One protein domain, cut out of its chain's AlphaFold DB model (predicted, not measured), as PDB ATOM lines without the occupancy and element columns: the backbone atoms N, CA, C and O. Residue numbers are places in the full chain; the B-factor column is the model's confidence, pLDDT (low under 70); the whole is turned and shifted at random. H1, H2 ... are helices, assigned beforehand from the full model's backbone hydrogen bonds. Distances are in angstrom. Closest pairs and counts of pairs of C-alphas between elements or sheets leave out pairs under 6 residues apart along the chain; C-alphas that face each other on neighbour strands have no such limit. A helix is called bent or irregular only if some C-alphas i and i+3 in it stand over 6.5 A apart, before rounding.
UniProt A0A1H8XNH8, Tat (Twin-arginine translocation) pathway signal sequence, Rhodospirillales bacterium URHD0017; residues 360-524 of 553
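This is residues 360 to 524 of the 553 residues of the protein "Tat (Twin-arginine translocation) pathway signal sequence" of Rhodospirillales bacterium URHD0017 (UniProt A0A1H8XNH8). The chain winds in stacked helical turns, a short solenoid: H3, H5, H7 and H9 follow one another in one row, and H4, H6 and H8 make a second row packed along it. At one end of the stack H1 packs crosswise on H3, and H2 packs on H4; at the other end a long link leads to H10, which touches no helix. The 165 printed residues hold ten named helices, H1 to H10 in chain order, and no named strand; the class is all helix. The whole is compact, with a radius of gyration of the C-alphas of 17.5 A, and elongated, spanning 57 by 34 by 23 A.

H1, residues 360 to 366, touches residues 393 to 397 alone of H3, residues 385 to 397, about perpendicular at 88 degrees; the closest C-alphas, of Met 365 and Ile 394, are 5.5 A apart. H2, residues 373 to 377, touches H4, residues 401 to 413, closest at the C-alphas of Phe 373 and Gly 406, 6.4 A. H3 to H9 form an up-and-down bundle, each helix running against the one before: H5 is residues 415 to 427, H6 434 to 449, H7 455 to 464, H8 473 to 483 and H9 489 to 501. H3 and H5 are near each other. H4 and H6 touch at a shallow tilt of 7 degrees, the same way, with the C-alphas of Pro 408 and Leu 444 closest at 5.2 A. H5 and H7 touch likewise at 11 degrees, C-alphas Ser 418 and Ala 457 being closest at 5.4 A. H8 and H9 touch and form a helical hairpin, opposite ways at a shallow tilt of 24 degrees, with the C-alphas of Asn 483 and Leu 492 closest at 5.9 A. Every O i to N i+4 pair is within hydrogen-bond range in H1, H2, H3, H7, H8, H9 and H10, residues 519 to 524; the counts are 7 of 9 in H5, 8 of 12 in H6 and 4 of 9 in H4, where 9 of 10 O i to N i+3 pairs are within range.

H1 begins at C-alpha 360, (10.139, 26.304, 100.726). H3 is 18.2 A long, H4 20.3 A, H5 19.2 A, H6 23.5 A and H9 18.9 A. H4 and H5 are irregular: C-alphas 405 and 408 are 7.2 A apart, and 416 and 419 are 7.3 A apart. H10 ends at C-alpha 524, (-10.747, 24.990, 56.487).

The C-alphas of Arg 367 and Asp 513 are the two farthest apart, 58.0 A. The printed part has no cut. The link from H9 to H10, residues 502 to 518, is long. Mean pLDDT of the printed part is 83.4; residues 484 to 489 and 507 to 524 are under 70.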
ATOM      1  N   ARG A 360       8.872  25.879 100.106       92.31
ATOM      2  CA  ARG A 360      10.139  26.304 100.726       92.31
ATOM      3  C   ARG A 360      10.763  27.519 100.029       92.31
ATOM      4  O   ARG A 360      11.240  28.429 100.699       92.31
ATOM      5  N   GLU A 361      10.754  27.545  98.697       91.44
ATOM      6  CA  GLU A 361      11.257  28.678  97.908       91.44
ATOM      7  C   GLU A 361      10.367  29.914  98.090       91.44
ATOM      8  O   GLU A 361      10.880  31.024  98.224       91.44
ATOM      9  N   ILE A 362       9.043  29.729  98.139       91.38
ATOM     10  CA  ILE A 362       8.078  30.811  98.392       91.38
ATOM     11  C   ILE A 362       8.344  31.444  99.763       91.38
ATOM     12  O   ILE A 362       8.452  32.664  99.866       91.38
ATOM     13  N   ALA A 363       8.519  30.625 100.806       90.25
ATOM     14  CA  ALA A 363       8.830  31.106 102.150       90.25
ATOM     15  C   ALA A 363      10.141  31.910 102.193       90.25
ATOM     16  O   ALA A 363      10.209  32.937 102.866       90.25
ATOM     17  N   GLN A 364      11.165  31.492 101.441       89.25
ATOM     18  CA  GLN A 364      12.408  32.257 101.310       89.25
ATOM     19  C   GLN A 364      12.189  33.604 100.614       89.25
ATOM     20  O   GLN A 364      12.738  34.606 101.059       89.25
ATOM     21  N   MET A 365      11.391  33.653  99.543       89.44
ATOM     22  CA  MET A 365      11.119  34.903  98.820       89.44
ATOM     23  C   MET A 365      10.322  35.903  99.654       89.44
ATOM     24  O   MET A 365      10.621  37.089  99.591       89.44
ATOM     25  N   ARG A 366       9.382  35.436 100.483       90.19
ATOM     26  CA  ARG A 366       8.609  36.291 101.403       90.19
ATOM     27  C   ARG A 366       9.459  36.981 102.472       90.19
ATOM     28  O   ARG A 366       9.019  37.976 103.028       90.19
ATOM     29  N   ARG A 367      10.652  36.454 102.766       89.19
ATOM     30  CA  ARG A 367      11.606  37.047 103.719       89.19
ATOM     31  C   ARG A 367      12.575  38.033 103.067       89.19
ATOM     32  O   ARG A 367      13.306  38.712 103.779       89.19
ATOM     33  N   LYS A 368      12.649  38.068 101.734       88.19
ATOM     34  CA  LYS A 368      13.545  38.981 101.018       88.19
ATOM     35  C   LYS A 368      12.886  40.356 100.882       88.19
ATOM     36  O   LYS A 368      11.678  40.403 100.656       88.19
ATOM     37  N   PRO A 369      13.660  41.452 100.961       87.88
ATOM     38  CA  PRO A 369      13.117  42.776 100.700       87.88
ATOM     39  C   PRO A 369      12.588  42.860  99.255       87.88
ATOM     40  O   PRO A 369      13.168  42.229  98.356       87.88
ATOM     41  N   PRO A 370      11.504  43.618  99.010       88.12
ATOM     42  CA  PRO A 370      11.039  43.908  97.661       88.12
ATOM     43  C   PRO A 370      12.154  44.539  96.823       88.12
ATOM     44  O   PRO A 370      12.905  45.382  97.307       88.12
ATOM     45  N   ILE A 371      12.250  44.145  95.554       88.81
ATOM     46  CA  ILE A 371      13.153  44.783  94.590       88.81
ATOM     47  C   ILE A 371      12.309  45.693  93.710       88.81
ATOM     48  O   ILE A 371      11.363  45.230  93.067       88.81
ATOM     49  N   ASP A 372      12.647  46.979  93.681       85.62
ATOM     50  CA  ASP A 372      11.916  47.939  92.871       85.62
ATOM     51  C   ASP A 372      12.255  47.805  91.385       85.62
ATOM     52  O   ASP A 372      13.421  47.830  90.994       85.62
ATOM     53  N   PHE A 373      11.235  47.691  90.535       89.94
ATOM     54  CA  PHE A 373      11.444  47.585  89.094       89.94
ATOM     55  C   PHE A 373      12.013  48.882  88.523       89.94
ATOM     56  O   PHE A 373      12.783  48.806  87.572       89.94
ATOM     57  N   GLN A 374      11.737  50.049  89.123       86.06
ATOM     58  CA  GLN A 374      12.346  51.303  88.662       86.06
ATOM     59  C   GLN A 374      13.871  51.281  88.775       86.06
ATOM     60  O   GLN A 374      14.554  51.742  87.864       86.06
ATOM     61  N   SER A 375      14.421  50.633  89.807       86.06
ATOM     62  CA  SER A 375      15.875  50.446  89.931       86.06
ATOM     63  C   SER A 375      16.472  49.606  88.791       86.06
ATOM     64  O   SER A 375      17.615  49.817  88.396       86.06
ATOM     65  N   LEU A 376      15.683  48.693  88.210       87.31
ATOM     66  CA  LEU A 376      16.074  47.876  87.055       87.31
ATOM     67  C   LEU A 376      15.864  48.598  85.716       87.31
ATOM     68  O   LEU A 376      16.426  48.182  84.700       87.31
ATOM     69  N   LEU A 377      15.021  49.632  85.694       88.00
ATOM     70  CA  LEU A 377      14.634  50.373  84.492       88.00
ATOM     71  C   LEU A 377      15.439  51.662  84.299       88.00
ATOM     72  O   LEU A 377      15.692  52.032  83.155       88.00
ATOM     73  N   GLY A 378      15.828  52.329  85.389       78.31
ATOM     74  CA  GLY A 378      16.410  53.675  85.373       78.31
ATOM     75  C   GLY A 378      17.917  53.747  85.111       78.31
ATOM     76  O   GLY A 378      18.435  54.826  84.852       78.31
ATOM     77  N   GLY A 379      18.639  52.625  85.164       79.06
ATOM     78  CA  GLY A 379      20.084  52.610  84.918       79.06
ATOM     79  C   GLY A 379      20.455  52.859  83.450       79.06
ATOM     80  O   GLY A 379      19.721  52.476  82.537       79.06
ATOM     81  N   ALA A 380      21.638  53.427  83.199       78.31
ATOM     82  CA  ALA A 380      22.232  53.452  81.854       78.31
ATOM     83  C   ALA A 380      22.617  52.037  81.369       78.31
ATOM     84  O   ALA A 380      22.603  51.749  80.176       78.31
ATOM     85  N   GLU A 381      22.909  51.133  82.307       83.62
ATOM     86  CA  GLU A 381      23.335  49.755  82.059       83.62
ATOM     87  C   GLU A 381      22.194  48.739  82.244       83.62
ATOM     88  O   GLU A 381      21.219  48.981  82.963       83.62
ATOM     89  N   LEU A 382      22.287  47.582  81.578       85.56
ATOM     90  CA  LEU A 382      21.316  46.494  81.736       85.56
ATOM     91  C   LEU A 382      21.607  45.701  83.016       85.56
ATOM     92  O   LEU A 382      22.733  45.270  83.261       85.56
ATOM     93  N   SER A 383      20.575  45.446  83.818       87.88
ATOM     94  CA  SER A 383      20.690  44.600  85.008       87.88
ATOM     95  C   SER A 383      20.897  43.133  84.639       87.88
ATOM     96  O   SER A 383      20.357  42.644  83.643       87.88
ATOM     97  N   ALA A 384      21.622  42.392  85.479       86.38
ATOM     98  CA  ALA A 384      21.859  40.971  85.248       86.38
ATOM     99  C   ALA A 384      20.543  40.174  85.129       86.38
ATOM    100  O   ALA A 384      19.639  40.380  85.946       86.38
ATOM    101  N   PRO A 385      20.414  39.211  84.188       88.00
ATOM    102  CA  PRO A 385      19.162  38.469  83.997       88.00
ATOM    103  C   PRO A 385      18.662  37.762  85.263       88.00
ATOM    104  O   PRO A 385      17.459  37.634  85.493       88.00
ATOM    105  N   TRP A 386      19.583  37.311  86.117       86.75
ATOM    106  CA  TRP A 386      19.251  36.671  87.387       86.75
ATOM    107  C   TRP A 386      18.609  37.636  88.389       86.75
ATOM    108  O   TRP A 386      17.714  37.223  89.127       86.75
ATOM    109  N   LEU A 387      19.019  38.909  88.384       89.75
ATOM    110  CA  LEU A 387      18.467  39.952  89.244       89.75
ATOM    111  C   LEU A 387      17.055  40.317  88.783       89.75
ATOM    112  O   LEU A 387      16.132  40.347  89.596       89.75
ATOM    113  N   VAL A 388      16.859  40.468  87.468       91.50
ATOM    114  CA  VAL A 388      15.535  40.673  86.858       91.50
ATOM    115  C   VAL A 388      14.601  39.506  87.203       91.50
ATOM    116  O   VAL A 388      13.484  39.701  87.684       91.50
ATOM    117  N   ARG A 389      15.081  38.265  87.053       92.69
ATOM    118  CA  ARG A 389      14.353  37.053  87.454       92.69
ATOM    119  C   ARG A 389      14.000  37.060  88.941       92.69
ATOM    120  O   ARG A 389      12.890  36.666  89.303       92.69
ATOM    121  N   GLN A 390      14.935  37.445  89.806       91.50
ATOM    122  CA  GLN A 390      14.712  37.496  91.245       91.50
ATOM    123  C   GLN A 390      13.648  38.534  91.601       91.50
ATOM    124  O   GLN A 390      12.744  38.205  92.366       91.50
ATOM    125  N   ALA A 391      13.703  39.728  91.011       93.62
ATOM    126  CA  ALA A 391      12.708  40.774  91.215       93.62
ATOM    127  C   ALA A 391      11.304  40.309  90.798       93.62
ATOM    128  O   ALA A 391      10.366  40.421  91.584       93.62
ATOM    129  N   LEU A 392      11.173  39.680  89.623       94.94
ATOM    130  CA  LEU A 392       9.910  39.089  89.156       94.94
ATOM    131  C   LEU A 392       9.368  38.033  90.130       94.94
ATOM    132  O   LEU A 392       8.178  38.015  90.441       94.94
ATOM    133  N   ARG A 393      10.237  37.154  90.645       94.69
ATOM    134  CA  ARG A 393       9.832  36.107  91.598       94.69
ATOM    135  C   ARG A 393       9.434  36.673  92.961       94.69
ATOM    136  O   ARG A 393       8.465  36.185  93.532       94.69
ATOM    137  N   ILE A 394      10.143  37.682  93.468       93.94
ATOM    138  CA  ILE A 394       9.781  38.367  94.720       93.94
ATOM    139  C   ILE A 394       8.448  39.101  94.550       93.94
ATOM    140  O   ILE A 394       7.592  38.974  95.416       93.94
ATOM    141  N   ALA A 395       8.221  39.778  93.420       94.38
ATOM    142  CA  ALA A 395       6.938  40.420  93.133       94.38
ATOM    143  C   ALA A 395       5.781  39.405  93.061       94.38
ATOM    144  O   ALA A 395       4.697  39.677  93.565       94.38
ATOM    145  N   LEU A 396       6.001  38.221  92.480       94.81
ATOM    146  CA  LEU A 396       4.963  37.191  92.363       94.81
ATOM    147  C   LEU A 396       4.647  36.471  93.686       94.81
ATOM    148  O   LEU A 396       3.485  36.200  93.975       94.81
ATOM    149  N   TYR A 397       5.673  36.078  94.446       94.25
ATOM    150  CA  TYR A 397       5.521  35.191  95.612       94.25
ATOM    151  C   TYR A 397       5.644  35.896  96.966       94.25
ATOM    152  O   TYR A 397       5.332  35.292  98.000       94.25
ATOM    153  N   GLY A 398       6.145  37.131  96.966       88.25
ATOM    154  CA  GLY A 398       6.322  37.968  98.143       88.25
ATOM    155  C   GLY A 398       5.026  38.637  98.595       88.25
ATOM    156  O   GLY A 398       3.929  38.121  98.388       88.25
ATOM    157  N   THR A 399       5.171  39.781  99.255       84.25
ATOM    158  CA  THR A 399       4.072  40.521  99.894       84.25
ATOM    159  C   THR A 399       3.485  41.634  99.024       84.25
ATOM    160  O   THR A 399       2.408  42.131  99.333       84.25
ATOM    161  N   GLU A 400       4.147  42.011  97.924       88.06
ATOM    162  CA  GLU A 400       3.783  43.176  97.102       88.06
ATOM    163  C   GLU A 400       3.500  42.809  95.629       88.06
ATOM    164  O   GLU A 400       4.251  43.198  94.727       88.06
ATOM    165  N   PRO A 401       2.387  42.107  95.336       90.31
ATOM    166  CA  PRO A 401       2.030  41.739  93.964       90.31
ATOM    167  C   PRO A 401       1.792  42.955  93.061       90.31
ATOM    168  O   PRO A 401       1.917  42.849  91.841       90.31
ATOM    169  N   ALA A 402       1.502  44.130  93.636       93.62
ATOM    170  CA  ALA A 402       1.304  45.379  92.902       93.62
ATOM    171  C   ALA A 402       2.489  45.745  91.990       93.62
ATOM    172  O   ALA A 402       2.273  46.352  90.942       93.62
ATOM    173  N   ARG A 403       3.717  45.323  92.331       93.50
ATOM    174  CA  ARG A 403       4.918  45.563  91.512       93.50
ATOM    175  C   ARG A 403       4.885  44.862  90.157       93.50
ATOM    176  O   ARG A 403       5.533  45.324  89.222       93.50
ATOM    177  N   LEU A 404       4.087  43.800  90.005       95.94
ATOM    178  CA  LEU A 404       3.904  43.122  88.718       95.94
ATOM    179  C   LEU A 404       3.352  44.065  87.636       95.94
ATOM    180  O   LEU A 404       3.588  43.821  86.456       95.94
ATOM    181  N   ARG A 405       2.710  45.184  88.009       96.06
ATOM    182  CA  ARG A 405       2.302  46.247  87.072       96.06
ATOM    183  C   ARG A 405       3.454  46.834  86.260       96.06
ATOM    184  O   ARG A 405       3.215  47.363  85.185       96.06
ATOM    185  N   GLY A 406       4.696  46.719  86.733       95.38
ATOM    186  CA  GLY A 406       5.879  47.166  86.000       95.38
ATOM    187  C   GLY A 406       6.355  46.205  84.900       95.38
ATOM    188  O   GLY A 406       7.295  46.541  84.184       95.38
ATOM    189  N   ILE A 407       5.739  45.024  84.738       96.62
ATOM    190  CA  ILE A 407       6.131  44.036  83.713       96.62
ATOM    191  C   ILE A 407       6.155  44.612  82.285       96.62
ATOM    192  O   ILE A 407       7.116  44.310  81.580       96.62
ATOM    193  N   PRO A 408       5.187  45.434  81.830       96.12
ATOM    194  CA  PRO A 408       5.243  46.021  80.493       96.12
ATOM    195  C   PRO A 408       6.518  46.836  80.252       96.12
ATOM    196  O   PRO A 408       7.232  46.576  79.290       96.12
ATOM    197  N   ALA A 409       6.865  47.744  81.169       94.88
ATOM    198  CA  ALA A 409       8.096  48.529  81.072       94.88
ATOM    199  C   ALA A 409       9.350  47.640  81.135       94.88
ATOM    200  O   ALA A 409      10.318  47.857  80.404       94.88
ATOM    201  N   LEU A 410       9.312  46.596  81.970       94.56
ATOM    202  CA  LEU A 410      10.385  45.613  82.076       94.56
ATOM    203  C   LEU A 410      10.585  44.845  80.766       94.56
ATOM    204  O   LEU A 410      11.725  44.671  80.360       94.56
ATOM    205  N   LEU A 411       9.522  44.433  80.072       94.25
ATOM    206  CA  LEU A 411       9.634  43.748  78.780       94.25
ATOM    207  C   LEU A 411      10.012  44.678  77.625       94.25
ATOM    208  O   LEU A 411      10.657  44.211  76.691       94.25
ATOM    209  N   SER A 412       9.702  45.975  77.701       92.94
ATOM    210  CA  SER A 412      10.252  46.960  76.759       92.94
ATOM    211  C   SER A 412      11.778  47.033  76.843       92.94
ATOM    212  O   SER A 412      12.444  47.151  75.820       92.94
ATOM    213  N   ARG A 413      12.339  46.960  78.060       91.94
ATOM    214  CA  ARG A 413      13.790  47.040  78.298       91.94
ATOM    215  C   ARG A 413      14.507  45.691  78.171       91.94
ATOM    216  O   ARG A 413      15.637  45.645  77.700       91.94
ATOM    217  N   TYR A 414      13.855  44.610  78.592       91.94
ATOM    218  CA  TYR A 414      14.390  43.246  78.640       91.94
ATOM    219  C   TYR A 414      13.497  42.283  77.835       91.94
ATOM    220  O   TYR A 414      12.912  41.357  78.412       91.94
ATOM    221  N   PRO A 415      13.352  42.469  76.509       92.19
ATOM    222  CA  PRO A 415      12.454  41.652  75.695       92.19
ATOM    223  C   PRO A 415      12.814  40.161  75.732       92.19
ATOM    224  O   PRO A 415      11.923  39.316  75.631       92.19
ATOM    225  N   GLU A 416      14.085  39.809  75.952       90.81
ATOM    226  CA  GLU A 416      14.556  38.428  76.108       90.81
ATOM    227  C   GLU A 416      13.912  37.695  77.302       90.81
ATOM    228  O   GLU A 416      13.867  36.466  77.308       90.81
ATOM    229  N   MET A 417      13.354  38.422  78.278       91.94
ATOM    230  CA  MET A 417      12.604  37.856  79.410       91.94
ATOM    231  C   MET A 417      11.141  37.521  79.068       91.94
ATOM    232  O   MET A 417      10.426  37.001  79.924       91.94
ATOM    233  N   SER A 418      10.672  37.809  77.848       93.62
ATOM    234  CA  SER A 418       9.267  37.631  77.443       93.62
ATOM    235  C   SER A 418       8.750  36.204  77.634       93.62
ATOM    236  O   SER A 418       7.696  36.041  78.238       93.62
ATOM    237  N   GLU A 419       9.491  35.172  77.213       91.62
ATOM    238  CA  GLU A 419       9.083  33.762  77.386       91.62
ATOM    239  C   GLU A 419       8.902  33.420  78.876       91.62
ATOM    240  O   GLU A 419       7.897  32.830  79.282       91.62
ATOM    241  N   TYR A 420       9.830  33.881  79.722       93.50
ATOM    242  CA  TYR A 420       9.779  33.651  81.163       93.50
ATOM    243  C   TYR A 420       8.611  34.395  81.812       93.50
ATOM    244  O   TYR A 420       7.884  33.811  82.616       93.50
ATOM    245  N   CYS A 421       8.408  35.668  81.468       95.94
ATOM    246  CA  CYS A 421       7.307  36.477  81.982       95.94
ATOM    247  C   CYS A 421       5.949  35.923  81.547       95.94
ATOM    248  O   CYS A 421       5.056  35.803  82.379       95.94
ATOM    249  N   VAL A 422       5.790  35.524  80.285       94.81
ATOM    250  CA  VAL A 422       4.546  34.918  79.791       94.81
ATOM    251  C   VAL A 422       4.282  33.585  80.484       94.81
ATOM    252  O   VAL A 422       3.171  33.360  80.966       94.81
ATOM    253  N   GLY A 423       5.298  32.730  80.635       94.00
ATOM    254  CA  GLY A 423       5.180  31.489  81.404       94.00
ATOM    255  C   GLY A 423       4.801  31.734  82.870       94.00
ATOM    256  O   GLY A 423       3.980  31.010  83.425       94.00
ATOM    257  N   MET A 424       5.352  32.780  83.487       96.12
ATOM    258  CA  MET A 424       5.022  33.197  84.850       96.12
ATOM    259  C   MET A 424       3.567  33.659  84.978       96.12
ATOM    260  O   MET A 424       2.853  33.192  85.862       96.12
ATOM    261  N   LEU A 425       3.134  34.566  84.102       96.56
ATOM    262  CA  LEU A 425       1.787  35.131  84.097       96.56
ATOM    263  C   LEU A 425       0.733  34.044  83.849       96.56
ATOM    264  O   LEU A 425      -0.255  33.957  84.568       96.56
ATOM    265  N   THR A 426       0.975  33.158  82.883       93.56
ATOM    266  CA  THR A 426       0.041  32.074  82.548       93.56
ATOM    267  C   THR A 426      -0.035  30.996  83.633       93.56
ATOM    268  O   THR A 426      -1.135  30.657  84.060       93.56
ATOM    269  N   GLN A 427       1.097  30.478  84.128       94.06
ATOM    270  CA  GLN A 427       1.108  29.395  85.129       94.06
ATOM    271  C   GLN A 427       0.688  29.847  86.533       94.06
ATOM    272  O   GLN A 427       0.360  29.012  87.373       94.06
ATOM    273  N   CYS A 428       0.776  31.142  86.839       94.44
ATOM    274  CA  CYS A 428       0.450  31.685  88.159       94.44
ATOM    275  C   CYS A 428      -0.696  32.697  88.113       94.44
ATOM    276  O   CYS A 428      -0.814  33.501  89.037       94.44
ATOM    277  N   ALA A 429      -1.547  32.645  87.082       94.25
ATOM    278  CA  ALA A 429      -2.676  33.556  86.923       94.25
ATOM    279  C   ALA A 429      -3.530  33.626  88.200       94.25
ATOM    280  O   ALA A 429      -3.788  34.723  88.687       94.25
ATOM    281  N   ASP A 430      -3.869  32.486  88.810       93.06
ATOM    282  CA  ASP A 430      -4.704  32.404  90.023       93.06
ATOM    283  C   ASP A 430      -4.086  33.065  91.262       93.06
ATOM    284  O   ASP A 430      -4.785  33.405  92.211       93.06
ATOM    285  N   ARG A 431      -2.764  33.270  91.264       92.31
ATOM    286  CA  ARG A 431      -2.042  33.945  92.353       92.31
ATOM    287  C   ARG A 431      -1.962  35.455  92.156       92.31
ATOM    288  O   ARG A 431      -1.563  36.160  93.078       92.31
ATOM    289  N   ILE A 432      -2.284  35.946  90.962       95.50
ATOM    290  CA  ILE A 432      -2.179  37.358  90.609       95.50
ATOM    291  C   ILE A 432      -3.583  37.973  90.689       95.50
ATOM    292  O   ILE A 432      -4.476  37.529  89.962       95.50
ATOM    293  N   PRO A 433      -3.793  39.002  91.533       96.06
ATOM    294  CA  PRO A 433      -5.072  39.698  91.635       96.06
ATOM    295  C   PRO A 433      -5.611  40.163  90.276       96.06
ATOM    296  O   PRO A 433      -4.856  40.645  89.429       96.06
ATOM    297  N   ALA A 434      -6.926  40.047  90.070       96.12
ATOM    298  CA  ALA A 434      -7.562  40.303  88.775       96.12
ATOM    299  C   ALA A 434      -7.326  41.732  88.248       96.12
ATOM    300  O   ALA A 434      -7.069  41.901  87.058       96.12
ATOM    301  N   ASN A 435      -7.330  42.741  89.127       97.00
ATOM    302  CA  ASN A 435      -6.996  44.124  88.769       97.00
ATOM    303  C   ASN A 435      -5.553  44.251  88.246       97.00
ATOM    304  O   ASN A 435      -5.318  44.898  87.236       97.00
ATOM    305  N   ILE A 436      -4.591  43.566  88.869       97.19
ATOM    306  CA  ILE A 436      -3.196  43.551  88.412       97.19
ATOM    307  C   ILE A 436      -3.074  42.829  87.069       97.19
ATOM    308  O   ILE A 436      -2.362  43.308  86.189       97.19
ATOM    309  N   ARG A 437      -3.772  41.699  86.876       96.75
ATOM    310  CA  ARG A 437      -3.791  41.012  85.571       96.75
ATOM    311  C   ARG A 437      -4.348  41.914  84.473       96.75
ATOM    312  O   ARG A 437      -3.794  41.927  83.375       96.75
ATOM    313  N   HIS A 438      -5.397  42.675  84.782       96.31
ATOM    314  CA  HIS A 438      -5.975  43.649  83.865       96.31
ATOM    315  C   HIS A 438      -4.954  44.729  83.479       96.31
ATOM    316  O   HIS A 438      -4.676  44.900  82.294       96.31
ATOM    317  N   ASP A 439      -4.334  45.382  84.466       96.44
ATOM    318  CA  ASP A 439      -3.348  46.448  84.243       96.44
ATOM    319  C   ASP A 439      -2.140  45.951  83.429       96.44
ATOM    320  O   ASP A 439      -1.707  46.595  82.471       96.44
ATOM    321  N   VAL A 440      -1.624  44.762  83.765       96.56
ATOM    322  CA  VAL A 440      -0.510  44.130  83.042       96.56
ATOM    323  C   VAL A 440      -0.906  43.790  81.606       96.56
ATOM    324  O   VAL A 440      -0.154  44.105  80.688       96.56
ATOM    325  N   GLY A 441      -2.074  43.176  81.382       95.31
ATOM    326  CA  GLY A 441      -2.538  42.826  80.034       95.31
ATOM    327  C   GLY A 441      -2.742  44.055  79.143       95.31
ATOM    328  O   GLY A 441      -2.292  44.077  77.994       95.31
ATOM    329  N   THR A 442      -3.324  45.120  79.698       94.56
ATOM    330  CA  THR A 442      -3.494  46.403  79.005       94.56
ATOM    331  C   THR A 442      -2.145  47.029  78.650       94.56
ATOM    332  O   THR A 442      -1.935  47.400  77.497       94.56
ATOM    333  N   GLY A 443      -1.184  47.067  79.580       94.06
ATOM    334  CA  GLY A 443       0.155  47.592  79.295       94.06
ATOM    335  C   GLY A 443       0.927  46.774  78.249       94.06
ATOM    336  O   GLY A 443       1.595  47.339  77.386       94.06
ATOM    337  N   LEU A 444       0.803  45.442  78.271       95.75
ATOM    338  CA  LEU A 444       1.448  44.561  77.288       95.75
ATOM    339  C   LEU A 444       0.813  44.639  75.894       95.75
ATOM    340  O   LEU A 444       1.482  44.351  74.902       95.75
ATOM    341  N   SER A 445      -0.453  45.050  75.800       93.88
ATOM    342  CA  SER A 445      -1.162  45.180  74.522       93.88
ATOM    343  C   SER A 445      -0.511  46.217  73.602       93.88
ATOM    344  O   SER A 445      -0.509  46.046  72.386       93.88
ATOM    345  N   ALA A 446       0.111  47.257  74.165       91.38
ATOM    346  CA  ALA A 446       0.867  48.238  73.390       91.38
ATOM    347  C   ALA A 446       2.132  47.634  72.750       91.38
ATOM    348  O   ALA A 446       2.521  48.029  71.653       91.38
ATOM    349  N   LEU A 447       2.761  46.644  73.397       92.06
ATOM    350  CA  LEU A 447       4.009  46.053  72.909       92.06
ATOM    351  C   LEU A 447       3.816  45.210  71.651       92.06
ATOM    352  O   LEU A 447       4.696  45.216  70.797       92.06
ATOM    353  N   ILE A 448       2.686  44.516  71.490       89.94
ATOM    354  CA  ILE A 448       2.476  43.676  70.296       89.94
ATOM    355  C   ILE A 448       2.247  44.499  69.025       89.94
ATOM    356  O   ILE A 448       2.490  44.009  67.927       89.94
ATOM    357  N   LEU A 449       1.779  45.740  69.177       87.50
ATOM    358  CA  LEU A 449       1.535  46.673  68.074       87.50
ATOM    359  C   LEU A 449       2.738  47.579  67.793       87.50
ATOM    360  O   LEU A 449       2.786  48.239  66.758       87.50
ATOM    361  N   ASN A 450       3.709  47.611  68.703       88.94
ATOM    362  CA  ASN A 450       4.914  48.409  68.557       88.94
ATOM    363  C   ASN A 450       5.902  47.717  67.604       88.94
ATOM    364  O   ASN A 450       6.349  46.597  67.854       88.94
ATOM    365  N   SER A 451       6.280  48.410  66.527       84.56
ATOM    366  CA  SER A 451       7.230  47.916  65.524       84.56
ATOM    367  C   SER A 451       8.644  47.700  66.072       84.56
ATOM    368  O   SER A 451       9.382  46.898  65.503       84.56
ATOM    369  N   ALA A 452       9.009  48.365  67.173       88.19
ATOM    370  CA  ALA A 452      10.291  48.192  67.851       88.19
ATOM    371  C   ALA A 452      10.351  46.926  68.725       88.19
ATOM    372  O   ALA A 452      11.444  46.501  69.110       88.19
ATOM    373  N   THR A 453       9.210  46.305  69.048       90.75
ATOM    374  CA  THR A 453       9.195  45.064  69.828       90.75
ATOM    375  C   THR A 453       9.727  43.911  68.972       90.75
ATOM    376  O   THR A 453       9.179  43.642  67.900       90.75
ATOM    377  N   PRO A 454      10.759  43.177  69.430       90.50
ATOM    378  CA  PRO A 454      11.292  42.046  68.679       90.50
ATOM    379  C   PRO A 454      10.234  40.967  68.417       90.50
ATOM    380  O   PRO A 454       9.472  40.615  69.319       90.50
ATOM    381  N   THR A 455      10.237  40.376  67.217       88.75
ATOM    382  CA  THR A 455       9.235  39.379  66.789       88.75
ATOM    383  C   THR A 455       9.073  38.228  67.783       88.75
ATOM    384  O   THR A 455       7.950  37.867  68.115       88.75
ATOM    385  N   PHE A 456      10.165  37.689  68.339       88.69
ATOM    386  CA  PHE A 456      10.082  36.606  69.327       88.69
ATOM    387  C   PHE A 456       9.289  37.009  70.587       88.69
ATOM    388  O   PHE A 456       8.544  36.201  71.136       88.69
ATOM    389  N   ALA A 457       9.424  38.262  71.038       92.00
ATOM    390  CA  ALA A 457       8.699  38.770  72.194       92.00
ATOM    391  C   ALA A 457       7.224  38.980  71.847       92.00
ATOM    392  O   ALA A 457       6.360  38.611  72.637       92.00
ATOM    393  N   VAL A 458       6.934  39.478  70.639       91.75
ATOM    394  CA  VAL A 458       5.563  39.571  70.119       91.75
ATOM    395  C   VAL A 458       4.892  38.197  70.087       91.75
ATOM    396  O   VAL A 458       3.780  38.075  70.589       91.75
ATOM    397  N   LEU A 459       5.563  37.151  69.588       89.06
ATOM    398  CA  LEU A 459       5.019  35.784  69.560       89.06
ATOM    399  C   LEU A 459       4.680  35.259  70.964       89.06
ATOM    400  O   LEU A 459       3.608  34.688  71.165       89.06
ATOM    401  N   ASN A 460       5.546  35.508  71.952       91.88
ATOM    402  CA  ASN A 460       5.275  35.148  73.347       91.88
ATOM    403  C   ASN A 460       4.048  35.899  73.898       91.88
ATOM    404  O   ASN A 460       3.186  35.308  74.546       91.88
ATOM    405  N   LEU A 461       3.939  37.205  73.636       94.00
ATOM    406  CA  LEU A 461       2.807  38.023  74.088       94.00
ATOM    407  C   LEU A 461       1.494  37.653  73.385       94.00
ATOM    408  O   LEU A 461       0.433  37.655  74.006       94.00
ATOM    409  N   VAL A 462       1.558  37.280  72.110       89.94
ATOM    410  CA  VAL A 462       0.423  36.730  71.370       89.94
ATOM    411  C   VAL A 462      -0.103  35.460  72.046       89.94
ATOM    412  O   VAL A 462      -1.318  35.314  72.182       89.94
ATOM    413  N   GLU A 463       0.770  34.566  72.524       88.31
ATOM    414  CA  GLU A 463       0.351  33.378  73.285       88.31
ATOM    415  C   GLU A 463      -0.287  33.765  74.632       88.31
ATOM    416  O   GLU A 463      -1.323  33.203  74.995       88.31
ATOM    417  N   LEU A 464       0.255  34.768  75.343       93.25
ATOM    418  CA  LEU A 464      -0.343  35.291  76.584       93.25
ATOM    419  C   LEU A 464      -1.790  35.744  76.367       93.25
ATOM    420  O   LEU A 464      -2.665  35.391  77.155       93.25
ATOM    421  N   PHE A 465      -2.056  36.485  75.292       92.50
ATOM    422  CA  PHE A 465      -3.402  36.963  74.966       92.50
ATOM    423  C   PHE A 465      -4.331  35.881  74.414       92.50
ATOM    424  O   PHE A 465      -5.498  36.160  74.163       92.50
ATOM    425  N   GLY A 466      -3.847  34.647  74.258       84.88
ATOM    426  CA  GLY A 466      -4.683  33.460  74.106       84.88
ATOM    427  C   GLY A 466      -5.281  32.954  75.429       84.88
ATOM    428  O   GLY A 466      -6.131  32.066  75.399       84.88
ATOM    429  N   ASN A 467      -4.845  33.484  76.581       88.31
ATOM    430  CA  ASN A 467      -5.347  33.144  77.913       88.31
ATOM    431  C   ASN A 467      -6.405  34.163  78.368       88.31
ATOM    432  O   ASN A 467      -6.131  35.359  78.453       88.31
ATOM    433  N   SER A 468      -7.599  33.688  78.729       87.62
ATOM    434  CA  SER A 468      -8.731  34.528  79.154       87.62
ATOM    435  C   SER A 468      -8.487  35.325  80.442       87.62
ATOM    436  O   SER A 468      -9.217  36.275  80.716       87.62
ATOM    437  N   SER A 469      -7.454  34.988  81.221       92.44
ATOM    438  CA  SER A 469      -7.092  35.696  82.456       92.44
ATOM    439  C   SER A 469      -6.504  37.090  82.218       92.44
ATOM    440  O   SER A 469      -6.411  37.866  83.174       92.44
ATOM    441  N   TYR A 470      -6.091  37.402  80.984       93.62
ATOM    442  CA  TYR A 470      -5.435  38.656  80.617       93.62
ATOM    443  C   TYR A 470      -6.166  39.344  79.453       93.62
ATOM    444  O   TYR A 470      -6.412  38.713  78.424       93.62
ATOM    445  N   PRO A 471      -6.500  40.645  79.562       90.75
ATOM    446  CA  PRO A 471      -7.090  41.384  78.453       90.75
ATOM    447  C   PRO A 471      -6.047  41.630  77.354       90.75
ATOM    448  O   PRO A 471      -4.902  41.966  77.639       90.75
ATOM    449  N   GLY A 472      -6.464  41.495  76.095       89.69
ATOM    450  CA  GLY A 472      -5.603  41.762  74.931       89.69
ATOM    451  C   GLY A 472      -6.230  41.487  73.564       89.69
ATOM    452  O   GLY A 472      -5.624  41.768  72.533       89.69
ATOM    453  N   ARG A 473      -7.477  40.994  73.523       89.19
ATOM    454  CA  ARG A 473      -8.183  40.634  72.282       89.19
ATOM    455  C   ARG A 473      -8.212  41.755  71.237       89.19
ATOM    456  O   ARG A 473      -7.988  41.481  70.064       89.19
ATOM    457  N   LYS A 474      -8.463  43.009  71.636       90.75
ATOM    458  CA  LYS A 474      -8.489  44.156  70.703       90.75
ATOM    459  C   LYS A 474      -7.138  44.358  70.011       90.75
ATOM    460  O   LYS A 474      -7.092  44.485  68.791       90.75
ATOM    461  N   ALA A 475      -6.051  44.329  70.778       90.81
ATOM    462  CA  ALA A 475      -4.707  44.456  70.229       90.81
ATOM    463  C   ALA A 475      -4.352  43.248  69.349       90.81
ATOM    464  O   ALA A 475      -3.771  43.412  68.283       90.81
ATOM    465  N   LEU A 476      -4.777  42.044  69.736       87.44
ATOM    466  CA  LEU A 476      -4.573  40.834  68.945       87.44
ATOM    467  C   LEU A 476      -5.303  40.882  67.588       87.44
ATOM    468  O   LEU A 476      -4.745  40.469  66.572       87.44
ATOM    469  N   LEU A 477      -6.522  41.434  67.548       87.56
ATOM    470  CA  LEU A 477      -7.266  41.682  66.306       87.56
ATOM    471  C   LEU A 477      -6.539  42.673  65.398       87.56
ATOM    472  O   LEU A 477      -6.386  42.421  64.204       87.56
ATOM    473  N   GLN A 478      -6.070  43.787  65.962       88.69
ATOM    474  CA  GLN A 478      -5.317  44.787  65.214       88.69
ATOM    475  C   GLN A 478      -4.002  44.209  64.676       88.69
ATOM    476  O   GLN A 478      -3.699  44.391  63.499       88.69
ATOM    477  N   PHE A 479      -3.279  43.434  65.491       86.81
ATOM    478  CA  PHE A 479      -2.088  42.714  65.055       86.81
ATOM    479  C   PHE A 479      -2.402  41.798  63.865       86.81
ATOM    480  O   PHE A 479      -1.728  41.878  62.842       86.81
ATOM    481  N   CYS A 480      -3.465  40.989  63.936       79.75
ATOM    482  CA  CYS A 480      -3.861  40.124  62.822       79.75
ATOM    483  C   CYS A 480      -4.159  40.914  61.544       79.75
ATOM    484  O   CYS A 480      -3.670  40.538  60.485       79.75
ATOM    485  N   ARG A 481      -4.895  42.030  61.632       81.00
ATOM    486  CA  ARG A 481      -5.207  42.885  60.471       81.00
ATOM    487  C   ARG A 481      -3.954  43.489  59.834       81.00
ATOM    488  O   ARG A 481      -3.843  43.497  58.615       81.00
ATOM    489  N   MET A 482      -2.993  43.934  60.644       79.12
ATOM    490  CA  MET A 482      -1.711  44.455  60.150       79.12
ATOM    491  C   MET A 482      -0.858  43.371  59.479       79.12
ATOM    492  O   MET A 482      -0.134  43.648  58.528       79.12
ATOM    493  N   ASN A 483      -0.929  42.136  59.978       72.62
ATOM    494  CA  ASN A 483      -0.118  41.024  59.486       72.62
ATOM    495  C   ASN A 483      -0.791  40.263  58.330       72.62
ATOM    496  O   ASN A 483      -0.091  39.570  57.602       72.62
ATOM    497  N   ALA A 484      -2.103  40.419  58.118       62.81
ATOM    498  CA  ALA A 484      -2.852  39.769  57.037       62.81
ATOM    499  C   ALA A 484      -2.342  40.129  55.629       62.81
ATOM    500  O   ALA A 484      -2.529  39.346  54.703       62.81
ATOM    501  N   TYR A 485      -1.671  41.279  55.490       56.78
ATOM    502  CA  TYR A 485      -1.202  41.812  54.207       56.78
ATOM    503  C   TYR A 485       0.313  42.072  54.141       56.78
ATOM    504  O   TYR A 485       0.789  42.537  53.110       56.78
ATOM    505  N   GLY A 486       1.087  41.820  55.208       51.59
ATOM    506  CA  GLY A 486       2.452  42.373  55.280       51.59
ATOM    507  C   GLY A 486       3.453  41.735  56.241       51.59
ATOM    508  O   GLY A 486       4.531  42.294  56.427       51.59
ATOM    509  N   ARG A 487       3.153  40.592  56.868       49.03
ATOM    510  CA  ARG A 487       4.119  39.869  57.717       49.03
ATOM    511  C   ARG A 487       3.948  38.359  57.576       49.03
ATOM    512  O   ARG A 487       2.886  37.890  57.181       49.03
ATOM    513  N   GLY A 488       5.026  37.630  57.861       57.34
ATOM    514  CA  GLY A 488       5.166  36.210  57.560       57.34
ATOM    515  C   GLY A 488       4.002  35.330  58.053       57.34
ATOM    516  O   GLY A 488       3.334  35.634  59.051       57.34
ATOM    517  N   PRO A 489       3.738  34.215  57.351       64.44
ATOM    518  CA  PRO A 489       2.580  33.359  57.595       64.44
ATOM    519  C   PRO A 489       2.596  32.700  58.980       64.44
ATOM    520  O   PRO A 489       1.549  32.245  59.445       64.44
ATOM    521  N   HIS A 490       3.740  32.652  59.667       72.12
ATOM    522  CA  HIS A 490       3.851  32.039  60.984       72.12
ATOM    523  C   HIS A 490       3.340  32.976  62.082       72.12
ATOM    524  O   HIS A 490       2.450  32.580  62.837       72.12
ATOM    525  N   SER A 491       3.810  34.227  62.135       75.62
ATOM    526  CA  SER A 491       3.353  35.217  63.127       75.62
ATOM    527  C   SER A 491       1.835  35.426  63.102       75.62
ATOM    528  O   SER A 491       1.176  35.436  64.148       75.62
ATOM    529  N   LEU A 492       1.255  35.500  61.901       76.50
ATOM    530  CA  LEU A 492      -0.192  35.585  61.721       76.50
ATOM    531  C   LEU A 492      -0.909  34.335  62.260       76.50
ATOM    532  O   LEU A 492      -1.907  34.452  62.973       76.50
ATOM    533  N   ARG A 493      -0.389  33.133  61.984       75.06
ATOM    534  CA  ARG A 493      -0.980  31.861  62.440       75.06
ATOM    535  C   ARG A 493      -1.041  31.753  63.964       75.06
ATOM    536  O   ARG A 493      -2.067  31.327  64.498       75.06
ATOM    537  N   PHE A 494       0.013  32.176  64.663       75.38
ATOM    538  CA  PHE A 494       0.024  32.243  66.129       75.38
ATOM    539  C   PHE A 494      -1.061  33.170  66.664       75.38
ATOM    540  O   PHE A 494      -1.812  32.798  67.566       75.38
ATOM    541  N   ALA A 495      -1.193  34.352  66.066       79.31
ATOM    542  CA  ALA A 495      -2.172  35.330  66.508       79.31
ATOM    543  C   ALA A 495      -3.616  34.861  66.310       79.31
ATOM    544  O   ALA A 495      -4.451  34.996  67.206       79.31
ATOM    545  N   LEU A 496      -3.895  34.213  65.184       77.12
ATOM    546  CA  LEU A 496      -5.211  33.653  64.892       77.12
ATOM    547  C   LEU A 496      -5.590  32.505  65.825       77.12
ATOM    548  O   LEU A 496      -6.745  32.408  66.238       77.12
ATOM    549  N   ARG A 497      -4.624  31.667  66.216       76.50
ATOM    550  CA  ARG A 497      -4.836  30.640  67.245       76.50
ATOM    551  C   ARG A 497      -5.249  31.271  68.574       76.50
ATOM    552  O   ARG A 497      -6.205  30.813  69.200       76.50
ATOM    553  N   SER A 498      -4.549  32.316  69.006       81.00
ATOM    554  CA  SER A 498      -4.894  33.036  70.234       81.00
ATOM    555  C   SER A 498      -6.264  33.721  70.139       81.00
ATOM    556  O   SER A 498      -7.021  33.705  71.112       81.00
ATOM    557  N   LEU A 499      -6.650  34.239  68.965       77.94
ATOM    558  CA  LEU A 499      -7.995  34.787  68.737       77.94
ATOM    559  C   LEU A 499      -9.076  33.716  68.842       77.94
ATOM    560  O   LEU A 499     -10.102  33.955  69.479       77.94
ATOM    561  N   ALA A 500      -8.834  32.541  68.255       74.12
ATOM    562  CA  ALA A 500      -9.763  31.419  68.311       74.12
ATOM    563  C   ALA A 500     -10.071  31.021  69.764       74.12
ATOM    564  O   ALA A 500     -11.235  30.845  70.115       74.12
ATOM    565  N   ARG A 501      -9.051  30.982  70.634       76.12
ATOM    566  CA  ARG A 501      -9.200  30.682  72.073       76.12
ATOM    567  C   ARG A 501      -9.951  31.753  72.868       76.12
ATOM    568  O   ARG A 501     -10.503  31.440  73.916       76.12
ATOM    569  N   THR A 502      -9.973  32.999  72.398       75.12
ATOM    570  CA  THR A 502     -10.503  34.153  73.149       75.12
ATOM    571  C   THR A 502     -11.777  34.748  72.552       75.12
ATOM    572  O   THR A 502     -12.074  35.918  72.788       75.12
ATOM    573  N   GLY A 503     -12.531  33.968  71.770       70.62
ATOM    574  CA  GLY A 503     -13.819  34.388  71.200       70.62
ATOM    575  C   GLY A 503     -13.930  34.273  69.677       70.62
ATOM    576  O   GLY A 503     -14.708  35.008  69.076       70.62
ATOM    577  N   GLY A 504     -13.136  33.406  69.038       71.94
ATOM    578  CA  GLY A 504     -13.217  33.147  67.595       71.94
ATOM    579  C   GLY A 504     -12.468  34.157  66.714       71.94
ATOM    580  O   GLY A 504     -11.967  35.181  67.192       71.94
ATOM    581  N   ILE A 505     -12.388  33.850  65.416       72.31
ATOM    582  CA  ILE A 505     -11.739  34.670  64.380       72.31
ATOM    583  C   ILE A 505     -12.830  35.422  63.596       72.31
ATOM    584  O   ILE A 505     -13.714  34.767  63.049       72.31
ATOM    585  N   PRO A 506     -12.797  36.765  63.530       70.19
ATOM    586  CA  PRO A 506     -13.754  37.537  62.734       70.19
ATOM    587  C   PRO A 506     -13.676  37.269  61.225       70.19
ATOM    588  O   PRO A 506     -12.593  37.039  60.686       70.19
ATOM    589  N   ALA A 507     -14.822  37.356  60.542       67.88
ATOM    590  CA  ALA A 507     -14.953  37.064  59.109       67.88
ATOM    591  C   ALA A 507     -14.204  38.049  58.186       67.88
ATOM    592  O   ALA A 507     -13.895  37.708  57.045       67.88
ATOM    593  N   ASP A 508     -13.897  39.261  58.662       69.94
ATOM    594  CA  ASP A 508     -13.146  40.283  57.922       69.94
ATOM    595  C   ASP A 508     -11.639  39.989  57.846       69.94
ATOM    596  O   ASP A 508     -10.946  40.526  56.984       69.94
ATOM    597  N   ILE A 509     -11.118  39.114  58.711       65.00
ATOM    598  CA  ILE A 509      -9.711  38.701  58.684       65.00
ATOM    599  C   ILE A 509      -9.554  37.555  57.677       65.00
ATOM    600  O   ILE A 509      -9.434  36.381  58.042       65.00
ATOM    601  N   ARG A 510      -9.558  37.911  56.388       55.88
ATOM    602  CA  ARG A 510      -9.219  36.995  55.291       55.88
ATOM    603  C   ARG A 510      -7.705  36.857  55.191       55.88
ATOM    604  O   ARG A 510      -6.979  37.844  55.262       55.88
ATOM    605  N   VAL A 511      -7.227  35.628  55.047       54.31
ATOM    606  CA  VAL A 511      -5.831  35.373  54.683       54.31
ATOM    607  C   VAL A 511      -5.801  35.163  53.187       54.31
ATOM    608  O   VAL A 511      -6.592  34.379  52.677       54.31
ATOM    609  N   THR A 512      -4.985  35.965  52.508       44.97
ATOM    610  CA  THR A 512      -4.950  36.080  51.050       44.97
ATOM    611  C   THR A 512      -4.584  34.760  50.367       44.97
ATOM    612  O   THR A 512      -3.907  33.903  50.940       44.97
ATOM    613  N   ASP A 513      -5.014  34.634  49.109       39.97
ATOM    614  CA  ASP A 513      -4.950  33.429  48.264       39.97
ATOM    615  C   ASP A 513      -3.523  32.916  47.974       39.97
ATOM    616  O   ASP A 513      -3.336  31.796  47.510       39.97
ATOM    617  N   HIS A 514      -2.471  33.660  48.340       39.25
ATOM    618  CA  HIS A 514      -1.085  33.162  48.297       39.25
ATOM    619  C   HIS A 514      -0.808  32.020  49.298       39.25
ATOM    620  O   HIS A 514       0.297  31.480  49.333       39.25
ATOM    621  N   GLY A 515      -1.796  31.660  50.125       41.69
ATOM    622  CA  GLY A 515      -1.751  30.595  51.123       41.69
ATOM    623  C   GLY A 515      -2.646  29.393  50.823       41.69
ATOM    624  O   GLY A 515      -3.001  28.699  51.778       41.69
ATOM    625  N   GLU A 516      -3.004  29.140  49.557       39.72
ATOM    626  CA  GLU A 516      -3.963  28.096  49.150       39.72
ATOM    627  C   GLU A 516      -3.687  26.692  49.719       39.72
ATOM    628  O   GLU A 516      -4.613  25.902  49.768       39.72
ATOM    629  N   TRP A 517      -2.509  26.356  50.267       48.12
ATOM    630  CA  TRP A 517      -2.268  25.017  50.841       48.12
ATOM    631  C   TRP A 517      -1.411  25.005  52.112       48.12
ATOM    632  O   TRP A 517      -0.478  24.215  52.246       48.12
ATOM    633  N   THR A 518      -1.717  25.862  53.087       51.22
ATOM    634  CA  THR A 518      -1.156  25.698  54.441       51.22
ATOM    635  C   THR A 518      -1.995  24.692  55.234       51.22
ATOM    636  O   THR A 518      -3.160  24.472  54.923       51.22
ATOM    637  N   ALA A 519      -1.483  24.103  56.323       44.94
ATOM    638  CA  ALA A 519      -2.335  23.242  57.165       44.94
ATOM    639  C   ALA A 519      -3.577  23.972  57.748       44.94
ATOM    640  O   ALA A 519      -4.473  23.325  58.271       44.94
ATOM    641  N   ARG A 520      -3.686  25.300  57.578       47.62
ATOM    642  CA  ARG A 520      -4.912  26.068  57.795       47.62
ATOM    643  C   ARG A 520      -5.925  25.943  56.651       47.62
ATOM    644  O   ARG A 520      -7.107  25.888  56.953       47.62
ATOM    645  N   THR A 521      -5.493  25.827  55.395       48.50
ATOM    646  CA  THR A 521      -6.355  25.357  54.301       48.50
ATOM    647  C   THR A 521      -6.879  23.970  54.634       48.50
ATOM    648  O   THR A 521      -8.073  23.778  54.575       48.50
ATOM    649  N   ILE A 522      -6.051  23.067  55.172       44.38
ATOM    650  CA  ILE A 522      -6.516  21.741  55.619       44.38
ATOM    651  C   ILE A 522      -7.494  21.850  56.809       44.38
ATOM    652  O   ILE A 522      -8.451  21.092  56.882       44.38
ATOM    653  N   LEU A 523      -7.323  22.804  57.735       44.06
ATOM    654  CA  LEU A 523      -8.304  23.077  58.805       44.06
ATOM    655  C   LEU A 523      -9.636  23.648  58.279       44.06
ATOM    656  O   LEU A 523     -10.676  23.418  58.894       44.06
ATOM    657  N   ILE A 524      -9.593  24.395  57.174       43.12
ATOM    658  CA  ILE A 524     -10.747  24.990  56.487       43.12
ATOM    659  C   ILE A 524     -11.437  23.938  55.587       43.12
ATOM    660  O   ILE A 524     -12.649  23.768  55.670       43.12
TER     661      ILE A 524